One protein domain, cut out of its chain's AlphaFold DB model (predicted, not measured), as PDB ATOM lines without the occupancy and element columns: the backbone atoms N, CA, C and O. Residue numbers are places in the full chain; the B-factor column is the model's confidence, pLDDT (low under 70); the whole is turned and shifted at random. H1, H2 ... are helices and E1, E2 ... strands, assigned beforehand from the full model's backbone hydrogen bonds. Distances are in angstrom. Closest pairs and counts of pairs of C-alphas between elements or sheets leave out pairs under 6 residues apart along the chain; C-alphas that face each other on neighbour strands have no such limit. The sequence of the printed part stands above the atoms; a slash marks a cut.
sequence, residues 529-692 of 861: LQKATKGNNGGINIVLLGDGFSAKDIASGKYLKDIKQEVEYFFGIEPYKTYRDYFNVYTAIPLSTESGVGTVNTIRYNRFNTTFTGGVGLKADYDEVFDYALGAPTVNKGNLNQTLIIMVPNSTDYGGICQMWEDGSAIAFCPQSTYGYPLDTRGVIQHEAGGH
ATOM      1  N   LEU A 529      20.622  88.597  10.147       98.12
ATOM      2  CA  LEU A 529      20.955  87.170  10.102       98.12
ATOM      3  C   LEU A 529      20.274  86.465   8.925       98.12
ATOM      4  O   LEU A 529      20.843  85.551   8.338       98.12
ATOM      5  N   GLN A 530      19.070  86.908   8.563       98.06
ATOM      6  CA  GLN A 530      18.299  86.372   7.445       98.06
ATOM      7  C   GLN A 530      17.421  87.473   6.847       98.06
ATOM      8  O   GLN A 530      16.874  88.297   7.580       98.06
ATOM      9  N   LYS A 531      17.260  87.471   5.522       97.88
ATOM     10  CA  LYS A 531      16.248  88.276   4.830       97.88
ATOM     11  C   LYS A 531      15.181  87.362   4.254       97.88
ATOM     12  O   LYS A 531      15.513  86.330   3.672       97.88
ATOM     13  N   ALA A 532      13.929  87.774   4.382       97.88
ATOM     14  CA  ALA A 532      12.819  87.108   3.737       97.88
ATOM     15  C   ALA A 532      12.962  87.198   2.210       97.88
ATOM     16  O   ALA A 532      13.360  88.228   1.662       97.88
ATOM     17  N   THR A 533      12.608  86.116   1.525       97.88
ATOM     18  CA  THR A 533      12.477  86.057   0.061       97.88
ATOM     19  C   THR A 533      11.021  85.894  -0.380       97.88
ATOM     20  O   THR A 533      10.734  85.926  -1.578       97.88
ATOM     21  N   LYS A 534      10.094  85.746   0.577       96.19
ATOM     22  CA  LYS A 534       8.647  85.619   0.366       96.19
ATOM     23  C   LYS A 534       7.864  86.621   1.220       96.19
ATOM     24  O   LYS A 534       8.379  87.152   2.201       96.19
ATOM     25  N   GLY A 535       6.605  86.840   0.846       95.38
ATOM     26  CA  GLY A 535       5.702  87.801   1.468       95.38
ATOM     27  C   GLY A 535       5.649  89.147   0.750       95.38
ATOM     28  O   GLY A 535       6.661  89.807   0.519       95.38
ATOM     29  N   ASN A 536       4.430  89.582   0.450       95.56
ATOM     30  CA  ASN A 536       4.113  90.839  -0.226       95.56
ATOM     31  C   ASN A 536       4.398  92.078   0.637       95.56
ATOM     32  O   ASN A 536       4.597  93.165   0.102       95.56
ATOM     33  N   ASN A 537       4.458  91.914   1.962       92.62
ATOM     34  CA  ASN A 537       4.719  92.998   2.916       92.62
ATOM     35  C   ASN A 537       6.213  93.182   3.260       92.62
ATOM     36  O   ASN A 537       6.539  93.894   4.206       92.62
ATOM     37  N   GLY A 538       7.128  92.555   2.510       89.19
ATOM     38  CA  GLY A 538       8.577  92.692   2.724       89.19
ATOM     39  C   GLY A 538       9.163  91.769   3.798       89.19
ATOM     40  O   GLY A 538      10.298  91.983   4.229       89.19
ATOM     41  N   GLY A 539       8.416  90.738   4.200       94.06
ATOM     42  CA  GLY A 539       8.821  89.732   5.183       94.06
ATOM     43  C   GLY A 539       8.368  90.029   6.613       94.06
ATOM     44  O   GLY A 539       8.027  91.153   6.971       94.06
ATOM     45  N   ILE A 540       8.366  88.988   7.439       98.19
ATOM     46  CA  ILE A 540       7.923  89.007   8.835       98.19
ATOM     47  C   ILE A 540       9.143  89.144   9.740       98.19
ATOM     48  O   ILE A 540      10.115  88.416   9.565       98.19
ATOM     49  N   ASN A 541       9.116  90.053  10.708       98.44
ATOM     50  CA  ASN A 541      10.301  90.346  11.511       98.44
ATOM     51  C   ASN A 541      10.391  89.453  12.756       98.44
ATOM     52  O   ASN A 541       9.445  89.367  13.540       98.44
ATOM     53  N   ILE A 542      11.567  88.864  12.968       98.69
ATOM     54  CA  ILE A 542      12.000  88.279  14.238       98.69
ATOM     55  C   ILE A 542      13.229  89.054  14.710       98.69
ATOM     56  O   ILE A 542      14.187  89.229  13.953       98.69
ATOM     57  N   VAL A 543      13.208  89.517  15.955       98.81
ATOM     58  CA  VAL A 543      14.309  90.244  16.592       98.81
ATOM     59  C   VAL A 543      14.793  89.439  17.791       98.81
ATOM     60  O   VAL A 543      14.048  89.275  18.750       98.81
ATOM     61  N   LEU A 544      16.034  88.951  17.745       98.56
ATOM     62  CA  LEU A 544      16.677  88.267  18.865       98.56
ATOM     63  C   LEU A 544      17.661  89.215  19.552       98.56
ATOM     64  O   LEU A 544      18.614  89.683  18.921       98.56
ATOM     65  N   LEU A 545      17.456  89.481  20.839       98.38
ATOM     66  CA  LEU A 545      18.316  90.332  21.659       98.38
ATOM     67  C   LEU A 545      18.865  89.506  22.816       98.38
ATOM     68  O   LEU A 545      18.102  89.078  23.680       98.38
ATOM     69  N   GLY A 546      20.174  89.267  22.842       97.06
ATOM     70  CA  GLY A 546      20.775  88.652  24.023       97.06
ATOM     71  C   GLY A 546      20.935  89.667  25.153       97.06
ATOM     72  O   GLY A 546      21.182  90.839  24.893       97.06
ATOM     73  N   ASP A 547      20.821  89.225  26.402       97.31
ATOM     74  CA  ASP A 547      21.110  90.072  27.567       97.31
ATOM     75  C   ASP A 547      22.036  89.358  28.552       97.31
ATOM     76  O   ASP A 547      22.024  88.131  28.653       97.31
ATOM     77  N   GLY A 548      22.875  90.111  29.257       95.19
ATOM     78  CA  GLY A 548      23.929  89.554  30.106       95.19
ATOM     79  C   GLY A 548      25.119  89.004  29.317       95.19
ATOM     80  O   GLY A 548      25.814  88.117  29.803       95.19
ATOM     81  N   PHE A 549      25.354  89.471  28.089       96.94
ATOM     82  CA  PHE A 549      26.561  89.146  27.326       96.94
ATOM     83  C   PHE A 549      27.571  90.290  27.435       96.94
ATOM     84  O   PHE A 549      27.349  91.388  26.920       96.94
ATOM     85  N   SER A 550      28.692  90.027  28.104       95.31
ATOM     86  CA  SER A 550      29.785  90.992  28.232       95.31
ATOM     87  C   SER A 550      30.538  91.188  26.914       95.31
ATOM     88  O   SER A 550      30.436  90.367  25.997       95.31
ATOM     89  N   ALA A 551      31.384  92.222  26.822       95.69
ATOM     90  CA  ALA A 551      32.236  92.428  25.643       95.69
ATOM     91  C   ALA A 551      33.111  91.201  25.328       95.69
ATOM     92  O   ALA A 551      33.343  90.891  24.161       95.69
ATOM     93  N   LYS A 552      33.548  90.466  26.359       95.31
ATOM     94  CA  LYS A 552      34.303  89.217  26.210       95.31
ATOM     95  C   LYS A 552      33.449  88.110  25.591       95.31
ATOM     96  O   LYS A 552      33.909  87.412  24.688       95.31
ATOM     97  N   ASP A 553      32.211  87.951  26.056       96.44
ATOM     98  CA  ASP A 553      31.283  86.956  25.507       96.44
ATOM     99  C   ASP A 553      30.993  87.250  24.031       96.44
ATOM    100  O   ASP A 553      31.024  86.354  23.188       96.44
ATOM    101  N   ILE A 554      30.793  88.524  23.696       97.38
ATOM    102  CA  ILE A 554      30.557  88.970  22.324       97.38
ATOM    103  C   ILE A 554      31.797  88.735  21.451       97.38
ATOM    104  O   ILE A 554      31.710  88.047  20.433       97.38
ATOM    105  N   ALA A 555      32.965  89.227  21.869       96.06
ATOM    106  CA  ALA A 555      34.193  89.154  21.078       96.06
ATOM    107  C   ALA A 555      34.764  87.735  20.942       96.06
ATOM    108  O   ALA A 555      35.409  87.425  19.943       96.06
ATOM    109  N   SER A 556      34.488  86.842  21.899       95.31
ATOM    110  CA  SER A 556      34.807  85.410  21.773       95.31
ATOM    111  C   SER A 556      33.945  84.685  20.729       95.31
ATOM    112  O   SER A 556      34.198  83.522  20.416       95.31
ATOM    113  N   GLY A 557      32.912  85.350  20.205       95.38
ATOM    114  CA  GLY A 557      31.938  84.783  19.280       95.38
ATOM    115  C   GLY A 557      30.810  84.008  19.960       95.38
ATOM    116  O   GLY A 557      29.919  83.533  19.252       95.38
ATOM    117  N   LYS A 558      30.799  83.897  21.301       96.12
ATOM    118  CA  LYS A 558      29.735  83.210  22.055       96.12
ATOM    119  C   LYS A 558      28.369  83.821  21.743       96.12
ATOM    120  O   LYS A 558      27.480  83.087  21.332       96.12
ATOM    121  N   TYR A 559      28.233  85.149  21.831       97.56
ATOM    122  CA  TYR A 559      26.962  85.843  21.562       97.56
ATOM    123  C   TYR A 559      26.345  85.436  20.218       97.56
ATOM    124  O   TYR A 559      25.253  84.880  20.172       97.56
ATOM    125  N   LEU A 560      27.058  85.652  19.105       97.50
ATOM    126  CA  LEU A 560      26.505  85.337  17.786       97.50
ATOM    127  C   LEU A 560      26.316  83.840  17.568       97.50
ATOM    128  O   LEU A 560      25.403  83.465  16.837       97.50
ATOM    129  N   LYS A 561      27.159  82.985  18.156       97.81
ATOM    130  CA  LYS A 561      26.957  81.534  18.108       97.81
ATOM    131  C   LYS A 561      25.625  81.162  18.755       97.81
ATOM    132  O   LYS A 561      24.859  80.417  18.155       97.81
ATOM    133  N   ASP A 562      25.355  81.710  19.930       97.12
ATOM    134  CA  ASP A 562      24.169  81.409  20.720       97.12
ATOM    135  C   ASP A 562      22.907  81.948  20.050       97.12
ATOM    136  O   ASP A 562      21.978  81.187  19.800       97.12
ATOM    137  N   ILE A 563      22.919  83.212  19.618       98.31
ATOM    138  CA  ILE A 563      21.807  83.801  18.863       98.31
ATOM    139  C   ILE A 563      21.535  83.020  17.569       98.31
ATOM    140  O   ILE A 563      20.384  82.749  17.242       98.31
ATOM    141  N   LYS A 564      22.570  82.618  16.816       98.25
ATOM    142  CA  LYS A 564      22.376  81.796  15.608       98.25
ATOM    143  C   LYS A 564      21.819  80.416  15.949       98.25
ATOM    144  O   LYS A 564      20.994  79.907  15.201       98.25
ATOM    145  N   GLN A 565      22.239  79.822  17.062       97.38
ATOM    146  CA  GLN A 565      21.721  78.533  17.502       97.38
ATOM    147  C   GLN A 565      20.237  78.613  17.886       97.38
ATOM    148  O   GLN A 565      19.477  77.725  17.503       97.38
ATOM    149  N   GLU A 566      19.816  79.685  18.563       97.38
ATOM    150  CA  GLU A 566      18.403  79.977  18.843       97.38
ATOM    151  C   GLU A 566      17.591  80.090  17.549       97.38
ATOM    152  O   GLU A 566      16.546  79.456  17.403       97.38
ATOM    153  N   VAL A 567      18.110  80.811  16.551       98.31
ATOM    154  CA  VAL A 567      17.484  80.897  15.221       98.31
ATOM    155  C   VAL A 567      17.298  79.508  14.604       98.31
ATOM    156  O   VAL A 567      16.211  79.194  14.116       98.31
ATOM    157  N   GLU A 568      18.319  78.648  14.646       97.94
ATOM    158  CA  GLU A 568      18.201  77.284  14.119       97.94
ATOM    159  C   GLU A 568      17.217  76.418  14.916       97.94
ATOM    160  O   GLU A 568      16.511  75.605  14.321       97.94
ATOM    161  N   TYR A 569      17.120  76.580  16.238       96.56
ATOM    162  CA  TYR A 569      16.130  75.862  17.042       96.56
ATOM    163  C   TYR A 569      14.702  76.325  16.762       96.56
ATOM    164  O   TYR A 569      13.819  75.476  16.607       96.56
ATOM    165  N   PHE A 570      14.480  77.632  16.609       97.69
ATOM    166  CA  PHE A 570      13.185  78.194  16.226       97.69
ATOM    167  C   PHE A 570      12.721  77.665  14.861       97.69
ATOM    168  O   PHE A 570      11.598  77.186  14.722       97.69
ATOM    169  N   PHE A 571      13.601  77.672  13.852       97.81
ATOM    170  CA  PHE A 571      13.293  77.139  12.518       97.81
ATOM    171  C   PHE A 571      13.450  75.617  12.400       97.81
ATOM    172  O   PHE A 571      13.221  75.058  11.329       97.81
ATOM    173  N   GLY A 572      13.834  74.927  13.474       94.38
ATOM    174  CA  GLY A 572      14.042  73.480  13.488       94.38
ATOM    175  C   GLY A 572      12.749  72.659  13.510       94.38
ATOM    176  O   GLY A 572      12.801  71.446  13.306       94.38
ATOM    177  N   ILE A 573      11.605  73.308  13.734       93.69
ATOM    178  CA  ILE A 573      10.279  72.702  13.906       93.69
ATOM    179  C   ILE A 573       9.305  73.184  12.817       93.69
ATOM    180  O   ILE A 573       9.371  74.325  12.356       93.69
ATOM    181  N   GLU A 574       8.391  72.317  12.381       95.00
ATOM    182  CA  GLU A 574       7.328  72.684  11.433       95.00
ATOM    183  C   GLU A 574       6.208  73.470  12.131       95.00
ATOM    184  O   GLU A 574       5.831  73.095  13.234       95.00
ATOM    185  N   PRO A 575       5.638  74.525  11.518       96.62
ATOM    186  CA  PRO A 575       5.800  74.903  10.113       96.62
ATOM    187  C   PRO A 575       6.917  75.932   9.875       96.62
ATOM    188  O   PRO A 575       7.181  76.291   8.728       96.62
ATOM    189  N   TYR A 576       7.582  76.431  10.923       97.94
ATOM    190  CA  TYR A 576       8.633  77.446  10.785       97.94
ATOM    191  C   TYR A 576       9.747  76.981   9.848       97.94
ATOM    192  O   TYR A 576      10.202  77.756   9.009       97.94
ATOM    193  N   LYS A 577      10.111  75.699   9.908       96.62
ATOM    194  CA  LYS A 577      11.063  75.070   8.992       96.62
ATOM    195  C   LYS A 577      10.673  75.240   7.521       96.62
ATOM    196  O   LYS A 577      11.479  75.731   6.733       96.62
ATOM    197  N   THR A 578       9.446  74.879   7.143       97.31
ATOM    198  CA  THR A 578       8.970  75.004   5.754       97.31
ATOM    199  C   THR A 578       8.766  76.457   5.320       97.31
ATOM    200  O   THR A 578       8.996  76.801   4.159       97.31
ATOM    201  N   TYR A 579       8.380  77.337   6.244       97.88
ATOM    202  CA  TYR A 579       8.068  78.740   5.960       97.88
ATOM    203  C   TYR A 579       9.204  79.714   6.319       97.88
ATOM    204  O   TYR A 579       8.985  80.925   6.356       97.88
ATOM    205  N   ARG A 580      10.432  79.224   6.521       98.31
ATOM    206  CA  ARG A 580      11.596  80.031   6.927       98.31
ATOM    207  C   ARG A 580      11.841  81.245   6.025       98.31
ATOM    208  O   ARG A 580      12.134  82.326   6.527       98.31
ATOM    209  N   ASP A 581      11.624  81.097   4.720       98.31
ATOM    210  CA  ASP A 581      11.813  82.140   3.698       98.31
ATOM    211  C   ASP A 581      10.898  83.375   3.844       98.31
ATOM    212  O   ASP A 581      11.103  84.372   3.153       98.31
ATOM    213  N   TYR A 582       9.883  83.332   4.712       98.62
ATOM    214  CA  TYR A 582       9.001  84.474   4.985       98.62
ATOM    215  C   TYR A 582       9.563  85.434   6.035       98.62
ATOM    216  O   TYR A 582       9.015  86.521   6.213       98.62
ATOM    217  N   PHE A 583      10.630  85.053   6.741       98.69
ATOM    218  CA  PHE A 583      11.097  85.785   7.912       98.69
ATOM    219  C   PHE A 583      12.379  86.573   7.644       98.69
ATOM    220  O   PHE A 583      13.379  86.040   7.154       98.69
ATOM    221  N   ASN A 584      12.353  87.846   8.027       98.69
ATOM    222  CA  ASN A 584      13.539  88.636   8.301       98.69
ATOM    223  C   ASN A 584      13.973  88.364   9.742       98.69
ATOM    224  O   ASN A 584      13.159  88.458  10.660       98.69
ATOM    225  N   VAL A 585      15.249  88.058   9.952       98.75
ATOM    226  CA  VAL A 585      15.789  87.758  11.280       98.75
ATOM    227  C   VAL A 585      16.904  88.740  11.588       98.75
ATOM    228  O   VAL A 585      17.896  88.824  10.855       98.75
ATOM    229  N   TYR A 586      16.736  89.467  12.684       98.81
ATOM    230  CA  TYR A 586      17.662  90.487  13.145       98.81
ATOM    231  C   TYR A 586      18.194  90.151  14.528       98.81
ATOM    232  O   TYR A 586      17.501  89.579  15.365       98.81
ATOM    233  N   THR A 587      19.419  90.582  14.772       98.56
ATOM    234  CA  THR A 587      19.959  90.755  16.115       98.56
ATOM    235  C   THR A 587      20.715  92.075  16.168       98.56
ATOM    236  O   THR A 587      20.933  92.714  15.137       98.56
ATOM    237  N   ALA A 588      21.114  92.495  17.354       97.69
ATOM    238  CA  ALA A 588      22.025  93.612  17.546       97.69
ATOM    239  C   ALA A 588      23.169  93.182  18.461       97.69
ATOM    240  O   ALA A 588      23.215  92.024  18.869       97.69
ATOM    241  N   ILE A 589      24.045  94.113  18.830       97.50
ATOM    242  CA  ILE A 589      25.077  93.902  19.849       97.50
ATOM    243  C   ILE A 589      24.760  94.718  21.120       97.50
ATOM    244  O   ILE A 589      25.374  95.760  21.359       97.50
ATOM    245  N   PRO A 590      23.780  94.277  21.931       95.44
ATOM    246  CA  PRO A 590      23.466  94.884  23.221       95.44
ATOM    247  C   PRO A 590      24.551  94.534  24.248       95.44
ATOM    248  O   PRO A 590      24.556  93.456  24.845       95.44
ATOM    249  N   LEU A 591      25.505  95.439  24.444       95.44
ATOM    250  CA  LEU A 591      26.605  95.223  25.376       95.44
ATOM    251  C   LEU A 591      26.108  95.242  26.829       95.44
ATOM    252  O   LEU A 591      25.526  96.225  27.281       95.44
ATOM    253  N   SER A 592      26.383  94.173  27.578       94.88
ATOM    254  CA  SER A 592      26.226  94.150  29.038       94.88
ATOM    255  C   SER A 592      27.559  94.424  29.729       94.88
ATOM    256  O   SER A 592      28.611  93.997  29.256       94.88
ATOM    257  N   THR A 593      27.532  95.102  30.876       88.69
ATOM    258  CA  THR A 593      28.740  95.323  31.682       88.69
ATOM    259  C   THR A 593      29.260  94.007  32.264       88.69
ATOM    260  O   THR A 593      30.471  93.803  32.346       88.69
ATOM    261  N   GLU A 594      28.351  93.104  32.633       86.25
ATOM    262  CA  GLU A 594      28.662  91.794  33.199       86.25
ATOM    263  C   GLU A 594      28.121  90.639  32.353       86.25
ATOM    264  O   GLU A 594      27.150  90.778  31.609       86.25
ATOM    265  N   SER A 595      28.759  89.477  32.510       90.81
ATOM    266  CA  SER A 595      28.243  88.214  31.990       90.81
ATOM    267  C   SER A 595      27.207  87.637  32.960       90.81
ATOM    268  O   SER A 595      27.454  87.582  34.167       90.81
ATOM    269  N   GLY A 596      26.071  87.178  32.443       87.69
ATOM    270  CA  GLY A 596      25.014  86.543  33.222       87.69
ATOM    271  C   GLY A 596      23.808  87.435  33.519       87.69
ATOM    272  O   GLY A 596      23.793  88.641  33.274       87.69
ATOM    273  N   VAL A 597      22.775  86.811  34.078       84.88
ATOM    274  CA  VAL A 597      21.499  87.436  34.455       84.88
ATOM    275  C   VAL A 597      21.314  87.287  35.963       84.88
ATOM    276  O   VAL A 597      21.640  86.244  36.527       84.88
ATOM    277  N   GLY A 598      20.861  88.353  36.624       70.31
ATOM    278  CA  GLY A 598      20.659  88.375  38.075       70.31
ATOM    279  C   GLY A 598      19.367  87.682  38.519       70.31
ATOM    280  O   GLY A 598      18.567  87.230  37.702       70.31
ATOM    281  N   THR A 599      19.139  87.641  39.827       73.69
ATOM    282  CA  THR A 599      17.896  87.165  40.457       73.69
ATOM    283  C   THR A 599      17.217  88.306  41.225       73.69
ATOM    284  O   THR A 599      17.696  89.440  41.240       73.69
ATOM    285  N   VAL A 600      16.126  88.017  41.946       57.16
ATOM    286  CA  VAL A 600      15.515  88.970  42.895       57.16
ATOM    287  C   VAL A 600      16.474  89.464  43.990       57.16
ATOM    288  O   VAL A 600      16.165  90.444  44.662       57.16
ATOM    289  N   ASN A 601      17.632  88.823  44.152       49.25
ATOM    290  CA  ASN A 601      18.577  89.074  45.236       49.25
ATOM    291  C   ASN A 601      20.021  89.312  44.753       49.25
ATOM    292  O   ASN A 601      20.814  89.911  45.477       49.25
ATOM    293  N   THR A 602      20.358  88.902  43.527       52.81
ATOM    294  CA  THR A 602      21.634  89.228  42.877       52.81
ATOM    295  C   THR A 602      21.422  90.263  41.783       52.81
ATOM    296  O   THR A 602      20.682  90.050  40.825       52.81
ATOM    297  N   ILE A 603      22.106  91.398  41.905       65.00
ATOM    298  CA  ILE A 603      22.112  92.434  40.872       65.00
ATOM    299  C   ILE A 603      23.228  92.103  39.880       65.00
ATOM    300  O   ILE A 603      24.374  91.920  40.283       65.00
ATOM    301  N   ARG A 604      22.889  92.051  38.592       76.75
ATOM    302  CA  ARG A 604      23.843  92.012  37.477       76.75
ATOM    303  C   ARG A 604      23.632  93.245  36.616       76.75
ATOM    304  O   ARG A 604      22.491  93.571  36.296       76.75
ATOM    305  N   TYR A 605      24.714  93.912  36.229       82.12
ATOM    306  CA  TYR A 605      24.657  95.057  35.320       82.12
ATOM    307  C   TYR A 605      24.585  94.570  33.865       82.12
ATOM    308  O   TYR A 605      25.599  94.460  33.170       82.12
ATOM    309  N   ASN A 606      23.373  94.243  33.421       91.88
ATOM    310  CA  ASN A 606      23.071  93.846  32.048       91.88
ATOM    311  C   ASN A 606      22.281  94.937  31.301       91.88
ATOM    312  O   ASN A 606      21.894  95.943  31.895       91.88
ATOM    313  N   ARG A 607      22.140  94.801  29.977       93.31
ATOM    314  CA  ARG A 607      21.694  95.884  29.088       93.31
ATOM    315  C   ARG A 607      20.237  96.261  29.314       93.31
ATOM    316  O   ARG A 607      19.941  97.448  29.274       93.31
ATOM    317  N   PHE A 608      19.366  95.276  29.522       95.69
ATOM    318  CA  PHE A 608      17.913  95.472  29.586       95.69
ATOM    319  C   PHE A 608      17.342  95.251  30.991       95.69
ATOM    320  O   PHE A 608      16.134  95.075  31.151       95.69
ATOM    321  N   ASN A 609      18.192  95.230  32.024       91.56
ATOM    322  CA  ASN A 609      17.812  94.909  33.403       91.56
ATOM    323  C   ASN A 609      17.091  93.555  33.526       91.56
ATOM    324  O   ASN A 609      16.177  93.397  34.345       91.56
ATOM    325  N   THR A 610      17.478  92.574  32.703       93.19
ATOM    326  CA  THR A 610      16.893  91.237  32.772       93.19
ATOM    327  C   THR A 610      17.237  90.597  34.116       93.19
ATOM    328  O   THR A 610      18.394  90.592  34.545       93.19
ATOM    329  N   THR A 611      16.238  90.048  34.802       89.00
ATOM    330  CA  THR A 611      16.412  89.368  36.090       89.00
ATOM    331  C   THR A 611      15.332  88.316  36.320       89.00
ATOM    332  O   THR A 611      14.187  88.474  35.880       89.00
ATOM    333  N   PHE A 612      15.678  87.249  37.040       83.06
ATOM    334  CA  PHE A 612      14.700  86.275  37.516       83.06
ATOM    335  C   PHE A 612      13.807  86.880  38.603       83.06
ATOM    336  O   PHE A 612      14.281  87.557  39.514       83.06
ATOM    337  N   THR A 613      12.507  86.593  38.553       78.81
ATOM    338  CA  THR A 613      11.503  87.075  39.521       78.81
ATOM    339  C   THR A 613      11.239  86.102  40.675       78.81
ATOM    340  O   THR A 613      10.342  86.345  41.480       78.81
ATOM    341  N   GLY A 614      12.021  85.022  40.767       62.25
ATOM    342  CA  GLY A 614      11.786  83.871  41.644       62.25
ATOM    343  C   GLY A 614      11.184  82.695  40.865       62.25
ATOM    344  O   GLY A 614      10.354  82.898  39.980       62.25
ATOM    345  N   GLY A 615      11.625  81.468  41.163       68.56
ATOM    346  CA  GLY A 615      11.277  80.291  40.357       68.56
ATOM    347  C   GLY A 615      11.859  80.380  38.941       68.56
ATOM    348  O   GLY A 615      13.035  80.698  38.790       68.56
ATOM    349  N   VAL A 616      11.026  80.123  37.926       69.81
ATOM    350  CA  VAL A 616      11.401  80.145  36.497       69.81
ATOM    351  C   VAL A 616      10.915  81.415  35.773       69.81
ATOM    352  O   VAL A 616      11.001  81.510  34.557       69.81
ATOM    353  N   GLY A 617      10.396  82.414  36.496       80.12
ATOM    354  CA  GLY A 617       9.929  83.669  35.899       80.12
ATOM    355  C   GLY A 617      11.067  84.642  35.575       80.12
ATOM    356  O   GLY A 617      11.988  84.813  36.378       80.12
ATOM    357  N   LEU A 618      10.973  85.326  34.432       89.38
ATOM    358  CA  LEU A 618      11.897  86.375  33.987       89.38
ATOM    359  C   LEU A 618      11.166  87.693  33.707       89.38
ATOM    360  O   LEU A 618      10.030  87.720  33.226       89.38
ATOM    361  N   LYS A 619      11.853  88.804  33.968       92.00
ATOM    362  CA  LYS A 619      11.436  90.149  33.554       92.00
ATOM    363  C   LYS A 619      12.630  90.959  33.063       92.00
ATOM    364  O   LYS A 619      13.761  90.644  33.413       92.00
ATOM    365  N   ALA A 620      12.346  92.022  32.320       94.62
ATOM    366  CA  ALA A 620      13.299  93.032  31.870       94.62
ATOM    367  C   ALA A 620      12.614  94.411  31.874       94.62
ATOM    368  O   ALA A 620      11.429  94.517  32.204       94.62
ATOM    369  N   ASP A 621      13.338  95.457  31.488       94.62
ATOM    370  CA  ASP A 621      12.748  96.742  31.121       94.62
ATOM    371  C   ASP A 621      12.094  96.627  29.731       94.62
ATOM    372  O   ASP A 621      12.753  96.702  28.693       94.62
ATOM    373  N   TYR A 622      10.783  96.369  29.705       94.81
ATOM    374  CA  TYR A 622      10.054  96.134  28.455       94.81
ATOM    375  C   TYR A 622      10.030  97.363  27.541       94.81
ATOM    376  O   TYR A 622      10.066  97.204  26.320       94.81
ATOM    377  N   ASP A 623       9.990  98.567  28.116       91.38
ATOM    378  CA  ASP A 623       9.995  99.809  27.344       91.38
ATOM    379  C   ASP A 623      11.333  99.955  26.618       91.38
ATOM    380  O   ASP A 623      11.354 100.228  25.416       91.38
ATOM    381  N   GLU A 624      12.445  99.685  27.311       93.94
ATOM    382  CA  GLU A 624      13.768  99.672  26.692       93.94
ATOM    383  C   GLU A 624      13.876  98.601  25.600       93.94
ATOM    384  O   GLU A 624      14.373  98.898  24.516       93.94
ATOM    385  N   VAL A 625      13.365  97.386  25.826       97.00
ATOM    386  CA  VAL A 625      13.390  96.303  24.826       97.00
ATOM    387  C   VAL A 625      12.620  96.684  23.556       97.00
ATOM    388  O   VAL A 625      13.135  96.504  22.448       97.00
ATOM    389  N   PHE A 626      11.408  97.234  23.679       95.69
ATOM    390  CA  PHE A 626      10.621  97.667  22.519       95.69
ATOM    391  C   PHE A 626      11.257  98.863  21.802       95.69
ATOM    392  O   PHE A 626      11.341  98.857  20.569       95.69
ATOM    393  N   ASP A 627      11.729  99.868  22.545       93.62
ATOM    394  CA  ASP A 627      12.425 101.026  21.976       93.62
ATOM    395  C   ASP A 627      13.702 100.601  21.244       93.62
ATOM    396  O   ASP A 627      14.009 101.128  20.172       93.62
ATOM    397  N   TYR A 628      14.422  99.621  21.790       96.00
ATOM    398  CA  TYR A 628      15.607  99.057  21.171       96.00
ATOM    399  C   TYR A 628      15.243  98.302  19.889       96.00
ATOM    400  O   TYR A 628      15.813  98.582  18.840       96.00
ATOM    401  N   ALA A 629      14.233  97.425  19.912       96.75
ATOM    402  CA  ALA A 629      13.787  96.662  18.740       96.75
ATOM    403  C   ALA A 629      13.351  97.537  17.549       96.75
ATOM    404  O   ALA A 629      13.512  97.123  16.400       96.75
ATOM    405  N   LEU A 630      12.868  98.765  17.786       95.50
ATOM    406  CA  LEU A 630      12.579  99.750  16.729       95.50
ATOM    407  C   LEU A 630      13.826 100.204  15.944       95.50
ATOM    408  O   LEU A 630      13.686 100.846  14.905       95.50
ATOM    409  N   GLY A 631      15.032  99.896  16.424       95.38
ATOM    410  CA  GLY A 631      16.283 100.098  15.695       95.38
ATOM    411  C   GLY A 631      16.541  99.062  14.595       95.38
ATOM    412  O   GLY A 631      17.379  99.306  13.725       95.38
ATOM    413  N   ALA A 632      15.832  97.926  14.596       97.06
ATOM    414  CA  ALA A 632      16.008  96.894  13.582       97.06
ATOM    415  C   ALA A 632      15.543  97.388  12.190       97.06
ATOM    416  O   ALA A 632      14.521  98.067  12.090       97.06
ATOM    417  N   PRO A 633      16.227  97.012  11.089       95.56
ATOM    418  CA  PRO A 633      16.076  97.654   9.775       95.56
ATOM    419  C   PRO A 633      14.652  97.819   9.217       95.56
ATOM    420  O   PRO A 633      14.375  98.807   8.539       95.56
ATOM    421  N   THR A 634      13.758  96.855   9.442       95.81
ATOM    422  CA  THR A 634      12.379  96.850   8.908       95.81
ATOM    423  C   THR A 634      11.317  96.921  10.005       95.81
ATOM    424  O   THR A 634      10.118  96.872   9.705       95.81
ATOM    425  N   VAL A 635      11.727  97.035  11.269       96.12
ATOM    426  CA  VAL A 635      10.812  97.139  12.405       96.12
ATOM    427  C   VAL A 635      10.421  98.597  12.585       96.12
ATOM    428  O   VAL A 635      11.246  99.504  12.577       96.12
ATOM    429  N   ASN A 636       9.126  98.845  12.710       93.75
ATOM    430  CA  ASN A 636       8.577 100.167  12.949       93.75
ATOM    431  C   ASN A 636       7.294 100.051  13.775       93.75
ATOM    432  O   ASN A 636       6.732  98.976  13.962       93.75
ATOM    433  N   LYS A 637       6.780 101.187  14.247       91.56
ATOM    434  CA  LYS A 637       5.577 101.206  15.091       91.56
ATOM    435  C   LYS A 637       4.342 100.577  14.432       91.56
ATOM    436  O   LYS A 637       3.464 100.118  15.147       91.56
ATOM    437  N   GLY A 638       4.257 100.570  13.101       91.62
ATOM    438  CA  GLY A 638       3.127 100.008  12.360       91.62
ATOM    439  C   GLY A 638       3.149  98.485  12.225       91.62
ATOM    440  O   GLY A 638       2.108  97.908  11.936       91.62
ATOM    441  N   ASN A 639       4.302  97.840  12.434       94.06
ATOM    442  CA  ASN A 639       4.446  96.381  12.354       94.06
ATOM    443  C   ASN A 639       5.047  95.748  13.621       94.06
ATOM    444  O   ASN A 639       5.315  94.547  13.638       94.06
ATOM    445  N   LEU A 640       5.243  96.519  14.695       92.38
ATOM    446  CA  LEU A 640       5.794  96.009  15.952       92.38
ATOM    447  C   LEU A 640       4.884  94.950  16.595       92.38
ATOM    448  O   LEU A 640       5.372  94.001  17.195       92.38
ATOM    449  N   ASN A 641       3.569  95.057  16.411       93.44
ATOM    450  CA  ASN A 641       2.604  94.049  16.860       93.44
ATOM    451  C   ASN A 641       2.586  92.765  16.010       93.44
ATOM    452  O   ASN A 641       1.918  91.796  16.361       93.44
ATOM    453  N   GLN A 642       3.328  92.751  14.904       95.50
ATOM    454  CA  GLN A 642       3.568  91.586  14.049       95.50
ATOM    455  C   GLN A 642       5.037  91.134  14.099       95.50
ATOM    456  O   GLN A 642       5.418  90.186  13.415       95.50
ATOM    457  N   THR A 643       5.867  91.818  14.893       97.25
ATOM    458  CA  THR A 643       7.280  91.498  15.094       97.25
ATOM    459  C   THR A 643       7.406  90.622  16.336       97.25
ATOM    460  O   THR A 643       6.978  91.017  17.418       97.25
ATOM    461  N   LEU A 644       8.008  89.441  16.191       98.00
ATOM    462  CA  LEU A 644       8.360  88.603  17.334       98.00
ATOM    463  C   LEU A 644       9.682  89.095  17.928       98.00
ATOM    464  O   LEU A 644      10.709  89.056  17.249       98.00
ATOM    465  N   ILE A 645       9.666  89.520  19.190       98.69
ATOM    466  CA  ILE A 645      10.883  89.833  19.942       98.69
ATOM    467  C   ILE A 645      11.212  88.646  20.845       98.69
ATOM    468  O   ILE A 645      10.364  88.183  21.608       98.69
ATOM    469  N   ILE A 646      12.445  88.160  20.754       98.69
ATOM    470  CA  ILE A 646      12.982  87.070  21.565       98.69
ATOM    471  C   ILE A 646      14.145  87.629  22.378       98.69
ATOM    472  O   ILE A 646      15.180  88.009  21.827       98.69
ATOM    473  N   MET A 647      13.978  87.672  23.690       98.31
ATOM    474  CA  MET A 647      15.066  87.929  24.620       98.31
ATOM    475  C   MET A 647      15.813  86.623  24.859       98.31
ATOM    476  O   MET A 647      15.193  85.617  25.201       98.31
ATOM    477  N   VAL A 648      17.139  86.647  24.732       97.94
ATOM    478  CA  VAL A 648      18.024  85.499  24.980       97.94
ATOM    479  C   VAL A 648      18.914  85.811  26.189       97.94
ATOM    480  O   VAL A 648      20.037  86.289  26.031       97.94
ATOM    481  N   PRO A 649      18.427  85.625  27.426       96.56
ATOM    482  CA  PRO A 649      19.250  85.795  28.618       96.56
ATOM    483  C   PRO A 649      20.458  84.840  28.607       96.56
ATOM    484  O   PRO A 649      20.298  83.634  28.407       96.56
ATOM    485  N   ASN A 650      21.659  85.351  28.893       94.69
ATOM    486  CA  ASN A 650      22.878  84.559  29.091       94.69
ATOM    487  C   ASN A 650      22.820  83.811  30.435       94.69
ATOM    488  O   ASN A 650      23.507  84.158  31.395       94.69
ATOM    489  N   SER A 651      21.948  82.814  30.536       88.62
ATOM    490  CA  SER A 651      21.789  81.953  31.707       88.62
ATOM    491  C   SER A 651      21.531  80.519  31.270       88.62
ATOM    492  O   SER A 651      20.809  80.288  30.303       88.62
ATOM    493  N   THR A 652      22.104  79.563  31.998       85.75
ATOM    494  CA  THR A 652      21.863  78.127  31.794       85.75
ATOM    495  C   THR A 652      20.662  77.600  32.575       85.75
ATOM    496  O   THR A 652      20.276  76.443  32.398       85.75
ATOM    497  N   ASP A 653      20.091  78.422  33.457       80.25
ATOM    498  CA  ASP A 653      18.900  78.067  34.217       80.25
ATOM    499  C   ASP A 653      17.649  78.141  33.340       80.25
ATOM    500  O   ASP A 653      17.513  79.013  32.476       80.25
ATOM    501  N   TYR A 654      16.718  77.219  33.578       79.19
ATOM    502  CA  TYR A 654      15.419  77.243  32.924       79.19
ATOM    503  C   TYR A 654      14.607  78.464  33.389       79.19
ATOM    504  O   TYR A 654      14.540  78.754  34.585       79.19
ATOM    505  N   GLY A 655      13.959  79.155  32.447       78.31
ATOM    506  CA  GLY A 655      13.217  80.381  32.739       78.31
ATOM    507  C   GLY A 655      12.238  80.844  31.659       78.31
ATOM    508  O   GLY A 655      12.068  82.047  31.488       78.31
ATOM    509  N   GLY A 656      11.681  79.924  30.866       86.44
ATOM    510  CA  GLY A 656      10.785  80.274  29.758       86.44
ATOM    511  C   GLY A 656       9.568  81.078  30.222       86.44
ATOM    512  O   GLY A 656       8.917  80.702  31.197       86.44
ATOM    513  N   ILE A 657       9.304  82.213  29.562       91.94
ATOM    514  CA  ILE A 657       8.055  82.969  29.728       91.94
ATOM    515  C   ILE A 657       7.794  83.888  28.530       91.94
ATOM    516  O   ILE A 657       8.695  84.586  28.051       91.94
ATOM    517  N   CYS A 658       6.540  83.975  28.092       95.75
ATOM    518  CA  CYS A 658       6.108  84.917  27.063       95.75
ATOM    519  C   CYS A 658       5.246  86.053  27.639       95.75
ATOM    520  O   CYS A 658       4.263  85.829  28.342       95.75
ATOM    521  N   GLN A 659       5.602  87.295  27.314       95.81
ATOM    522  CA  GLN A 659       4.833  88.503  27.612       95.81
ATOM    523  C   GLN A 659       4.046  88.902  26.359       95.81
ATOM    524  O   GLN A 659       4.645  89.081  25.298       95.81
ATOM    525  N   MET A 660       2.726  89.056  26.457       95.50
ATOM    526  CA  MET A 660       1.837  89.293  25.312       95.50
ATOM    527  C   MET A 660       0.915  90.489  25.559       95.50
ATOM    528  O   MET A 660       0.312  90.595  26.622       95.50
ATOM    529  N   TRP A 661       0.759  91.367  24.568       95.25
ATOM    530  CA  TRP A 661      -0.122  92.538  24.621       95.25
ATOM    531  C   TRP A 661      -1.351  92.352  23.729       95.25
ATOM    532  O   TRP A 661      -1.274  91.711  22.680       95.25
ATOM    533  N   GLU A 662      -2.486  92.938  24.130       94.31
ATOM    534  CA  GLU A 662      -3.771  92.862  23.404       94.31
ATOM    535  C   GLU A 662      -3.683  93.320  21.936       94.31
ATOM    536  O   GLU A 662      -4.472  92.875  21.105       94.31
ATOM    537  N   ASP A 663      -2.736  94.197  21.591       92.88
ATOM    538  CA  ASP A 663      -2.535  94.661  20.211       92.88
ATOM    539  C   ASP A 663      -1.814  93.655  19.295       92.88
ATOM    540  O   ASP A 663      -1.761  93.870  18.079       92.88
ATOM    541  N   GLY A 664      -1.279  92.571  19.865       92.88
ATOM    542  CA  GLY A 664      -0.543  91.507  19.184       92.88
ATOM    543  C   GLY A 664       0.957  91.466  19.495       92.88
ATOM    544  O   GLY A 664       1.578  90.420  19.268       92.88
ATOM    545  N   SER A 665       1.543  92.536  20.047       95.75
ATOM    546  CA  SER A 665       2.964  92.574  20.417       95.75
ATOM    547  C   SER A 665       3.316  91.499  21.446       95.75
ATOM    548  O   SER A 665       2.503  91.143  22.301       95.75
ATOM    549  N   ALA A 666       4.540  90.968  21.369       96.25
ATOM    550  CA  ALA A 666       5.033  89.996  22.337       96.25
ATOM    551  C   ALA A 666       6.555  90.054  22.521       96.25
ATOM    552  O   ALA A 666       7.290  90.361  21.580       96.25
ATOM    553  N   ILE A 667       6.997  89.703  23.730       97.94
ATOM    554  CA  ILE A 667       8.394  89.447  24.091       97.94
ATOM    555  C   ILE A 667       8.461  88.036  24.682       97.94
ATOM    556  O   ILE A 667       7.870  87.781  25.728       97.94
ATOM    557  N   ALA A 668       9.179  87.126  24.030       97.75
ATOM    558  CA  ALA A 668       9.453  85.792  24.556       97.75
ATOM    559  C   ALA A 668      10.838  85.759  25.211       97.75
ATOM    560  O   ALA A 668      11.816  86.173  24.594       97.75
ATOM    561  N   PHE A 669      10.930  85.277  26.447       97.38
ATOM    562  CA  PHE A 669      12.196  85.050  27.135       97.38
ATOM    563  C   PHE A 669      12.625  83.599  26.951       97.38
ATOM    564  O   PHE A 669      11.962  82.681  27.428       97.38
ATOM    565  N   CYS A 670      13.760  83.412  26.284       96.06
ATOM    566  CA  CYS A 670      14.306  82.109  25.931       96.06
ATOM    567  C   CYS A 670      15.759  82.023  26.425       96.06
ATOM    568  O   CYS A 670      16.678  82.325  25.664       96.06
ATOM    569  N   PRO A 671      16.000  81.720  27.716       93.25
ATOM    570  CA  PRO A 671      17.358  81.544  28.225       93.25
ATOM    571  C   PRO A 671      18.038  80.316  27.612       93.25
ATOM    572  O   PRO A 671      17.388  79.378  27.142       93.25
ATOM    573  N   GLN A 672      19.365  80.272  27.712       90.81
ATOM    574  CA  GLN A 672      20.207  79.177  27.226       90.81
ATOM    575  C   GLN A 672      20.158  77.929  28.129       90.81
ATOM    576  O   GLN A 672      21.191  77.396  28.538       90.81
ATOM    577  N   SER A 673      18.946  77.465  28.444       85.62
ATOM    578  CA  SER A 673      18.684  76.372  29.379       85.62
ATOM    579  C   SER A 673      19.454  75.097  29.027       85.62
ATOM    580  O   SER A 673      19.297  74.527  27.945       85.62
ATOM    581  N   THR A 674      20.228  74.590  29.986       82.12
ATOM    582  CA  THR A 674      20.909  73.288  29.880       82.12
ATOM    583  C   THR A 674      20.129  72.162  30.561       82.12
ATOM    584  O   THR A 674      20.694  71.103  30.841       82.12
ATOM    585  N   TYR A 675      18.855  72.389  30.896       78.81
ATOM    586  CA  TYR A 675      18.009  71.372  31.519       78.81
ATOM    587  C   TYR A 675      17.763  70.219  30.537       78.81
ATOM    588  O   TYR A 675      17.918  70.354  29.324       78.81
ATOM    589  N   GLY A 676      17.421  69.045  31.070       69.75
ATOM    590  CA  GLY A 676      17.181  67.866  30.244       69.75
ATOM    591  C   GLY A 676      16.024  68.086  29.271       69.75
ATOM    592  O   GLY A 676      15.018  68.698  29.626       69.75
ATOM    593  N   TYR A 677      16.152  67.535  28.062       73.06
ATOM    594  CA  TYR A 677      15.081  67.540  27.071       73.06
ATOM    595  C   TYR A 677      13.740  67.091  27.694       73.06
ATOM    596  O   TYR A 677      13.707  66.057  28.375       73.06
ATOM    597  N   PRO A 678      12.630  67.806  27.446       73.94
ATOM    598  CA  PRO A 678      12.478  68.913  26.496       73.94
ATOM    599  C   PRO A 678      12.649  70.319  27.097       73.94
ATOM    600  O   PRO A 678      12.423  71.298  26.409       73.94
ATOM    601  N   LEU A 679      13.111  70.453  28.341       80.00
ATOM    602  CA  LEU A 679      13.345  71.757  28.984       80.00
ATOM    603  C   LEU A 679      14.683  72.404  28.564       80.00
ATOM    604  O   LEU A 679      15.142  73.359  29.191       80.00
ATOM    605  N   ASP A 680      15.337  71.868  27.531       83.75
ATOM    606  CA  ASP A 680      16.544  72.451  26.949       83.75
ATOM    607  C   ASP A 680      16.202  73.734  26.172       83.75
ATOM    608  O   ASP A 680      15.039  74.013  25.876       83.75
ATOM    609  N   THR A 681      17.216  74.525  25.811       89.50
ATOM    610  CA  THR A 681      17.066  75.752  25.006       89.50
ATOM    611  C   THR A 681      16.098  75.594  23.829       89.50
ATOM    612  O   THR A 681      15.278  76.469  23.564       89.50
ATOM    613  N   ARG A 682      16.162  74.450  23.139       92.00
ATOM    614  CA  ARG A 682      15.329  74.150  21.973       92.00
ATOM    615  C   ARG A 682      13.845  74.075  22.330       92.00
ATOM    616  O   ARG A 682      13.050  74.660  21.601       92.00
ATOM    617  N   GLY A 683      13.467  73.352  23.383       90.38
ATOM    618  CA  GLY A 683      12.060  73.278  23.779       90.38
ATOM    619  C   GLY A 683      11.535  74.627  24.258       90.38
ATOM    620  O   GLY A 683      10.455  75.028  23.840       90.38
ATOM    621  N   VAL A 684      12.345  75.386  25.007       91.94
ATOM    622  CA  VAL A 684      11.976  76.728  25.489       91.94
ATOM    623  C   VAL A 684      11.669  77.679  24.333       91.94
ATOM    624  O   VAL A 684      10.590  78.262  24.292       91.94
ATOM    625  N   ILE A 685      12.579  77.835  23.364       96.44
ATOM    626  CA  ILE A 685      12.342  78.772  22.255       96.44
ATOM    627  C   ILE A 685      11.179  78.340  21.365       96.44
ATOM    628  O   ILE A 685      10.442  79.186  20.854       96.44
ATOM    629  N   GLN A 686      10.991  77.035  21.181       96.06
ATOM    630  CA  GLN A 686       9.854  76.533  20.425       96.06
ATOM    631  C   GLN A 686       8.568  76.863  21.180       96.06
ATOM    632  O   GLN A 686       7.748  77.590  20.635       96.06
ATOM    633  N   HIS A 687       8.441  76.477  22.442       94.81
ATOM    634  CA  HIS A 687       7.248  76.721  23.241       94.81
ATOM    635  C   HIS A 687       6.924  78.219  23.409       94.81
ATOM    636  O   HIS A 687       5.859  78.688  22.999       94.81
ATOM    637  N   GLU A 688       7.872  79.002  23.925       96.44
ATOM    638  CA  GLU A 688       7.646  80.399  24.300       96.44
ATOM    639  C   GLU A 688       7.583  81.330  23.091       96.44
ATOM    640  O   GLU A 688       6.661  82.136  22.951       96.44
ATOM    641  N   ALA A 689       8.566  81.246  22.192       97.69
ATOM    642  CA  ALA A 689       8.652  82.164  21.061       97.69
ATOM    643  C   ALA A 689       7.817  81.677  19.874       97.69
ATOM    644  O   ALA A 689       7.104  82.466  19.249       97.69
ATOM    645  N   GLY A 690       7.883  80.382  19.559       97.69
ATOM    646  CA  GLY A 690       7.116  79.780  18.472       97.69
ATOM    647  C   GLY A 690       5.641  79.574  18.825       97.69
ATOM    648  O   GLY A 690       4.775  79.921  18.021       97.69
ATOM    649  N   GLY A 691       5.344  79.044  20.007       97.19
ATOM    650  CA  GLY A 691       3.992  78.705  20.436       97.19
ATOM    651  C   GLY A 691       3.208  79.937  20.863       97.19
ATOM    652  O   GLY A 691       2.272  80.358  20.175       97.19
ATOM    653  N   HIS A 692       3.616  80.557  21.969       96.81
ATOM    654  CA  HIS A 692       2.943  81.744  22.502       96.81
ATOM    655  C   HIS A 692       3.250  83.011  21.703       96.81
ATOM    656  O   HIS A 692       2.332  83.663  21.205       96.81
TER     657      HIS A 692
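This is residues 529 to 692 of the 861 residues of the protein "Leucine-rich repeat protein" of Prevotella copri (UniProt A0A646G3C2). A twisted sheet of five strands forms the core, with H2 and H4 packed over one face and the shorter H3 over the other. Loops around Asn 536 and Asn 601 make the two ends of the longest axis. The 164 printed residues hold, in order, E1 H1 H2 E2 H3 E3 E4 E5 H4; the mixed sheet runs E2 E1 E3 E5 E4. The class is mixed, helices and strands, with under half of the residues in named elements. It is compact, radius of gyration of the C-alphas 14.8 A, spanning 47 by 36 by 33 A.

E1, residues 540 to 547, starts at C-alpha (7.923, 89.007, 8.835) and is 22.9 A long. E2 is 583 to 588, E3 644 to 649, E5 666 to 669 and E4 657 to 661. H1 is 551 to 555, H2 558 to 570 (18.2 A), H3 622 to 629, and H4 681 to 692 (15.5 A), ending at C-alpha (2.943, 81.744, 22.502).

E1 is parallel to E2 (N 542 and O 584, 2.8 A) and E3 (N 646 and O 543, 2.8 A). E5 is parallel to E3 (N 647 and O 668, 2.8 A); E4 and E5 form an antiparallel hairpin (N 659 and O 667, 2.8 A). E1, H1, H2, E2 make a strand-helix-strand unit, parallel neighbour strands joined through helices; E2, H3, E3 make a split one, with E1 between the strands. Both crossovers are right-handed. H2 and H4 are on the same face, heights 9.4 A and 9.0 A; H3, height 8.9 A, is on the opposite face. H2 touches H4 with residues 566 to 570 alone, closest C-alphas Tyr 569 and Arg 682, 5.3 A, at a steep tilt of 55 degrees. H1 is not on the sheet. Every O i to N i+4 pair is within hydrogen-bond range in H1, H2 and H3, and 7 of 8 in H4.

The farthest C-alphas, Asn 536 and Asn 601, are 47.7 A apart. The printed part has no cut. Links H2 to E2, E2 to H3, H3 to E3 and E5 to H4 are long. Confidence is under 70 at residues 600 to 603, 614 to 616 and 676.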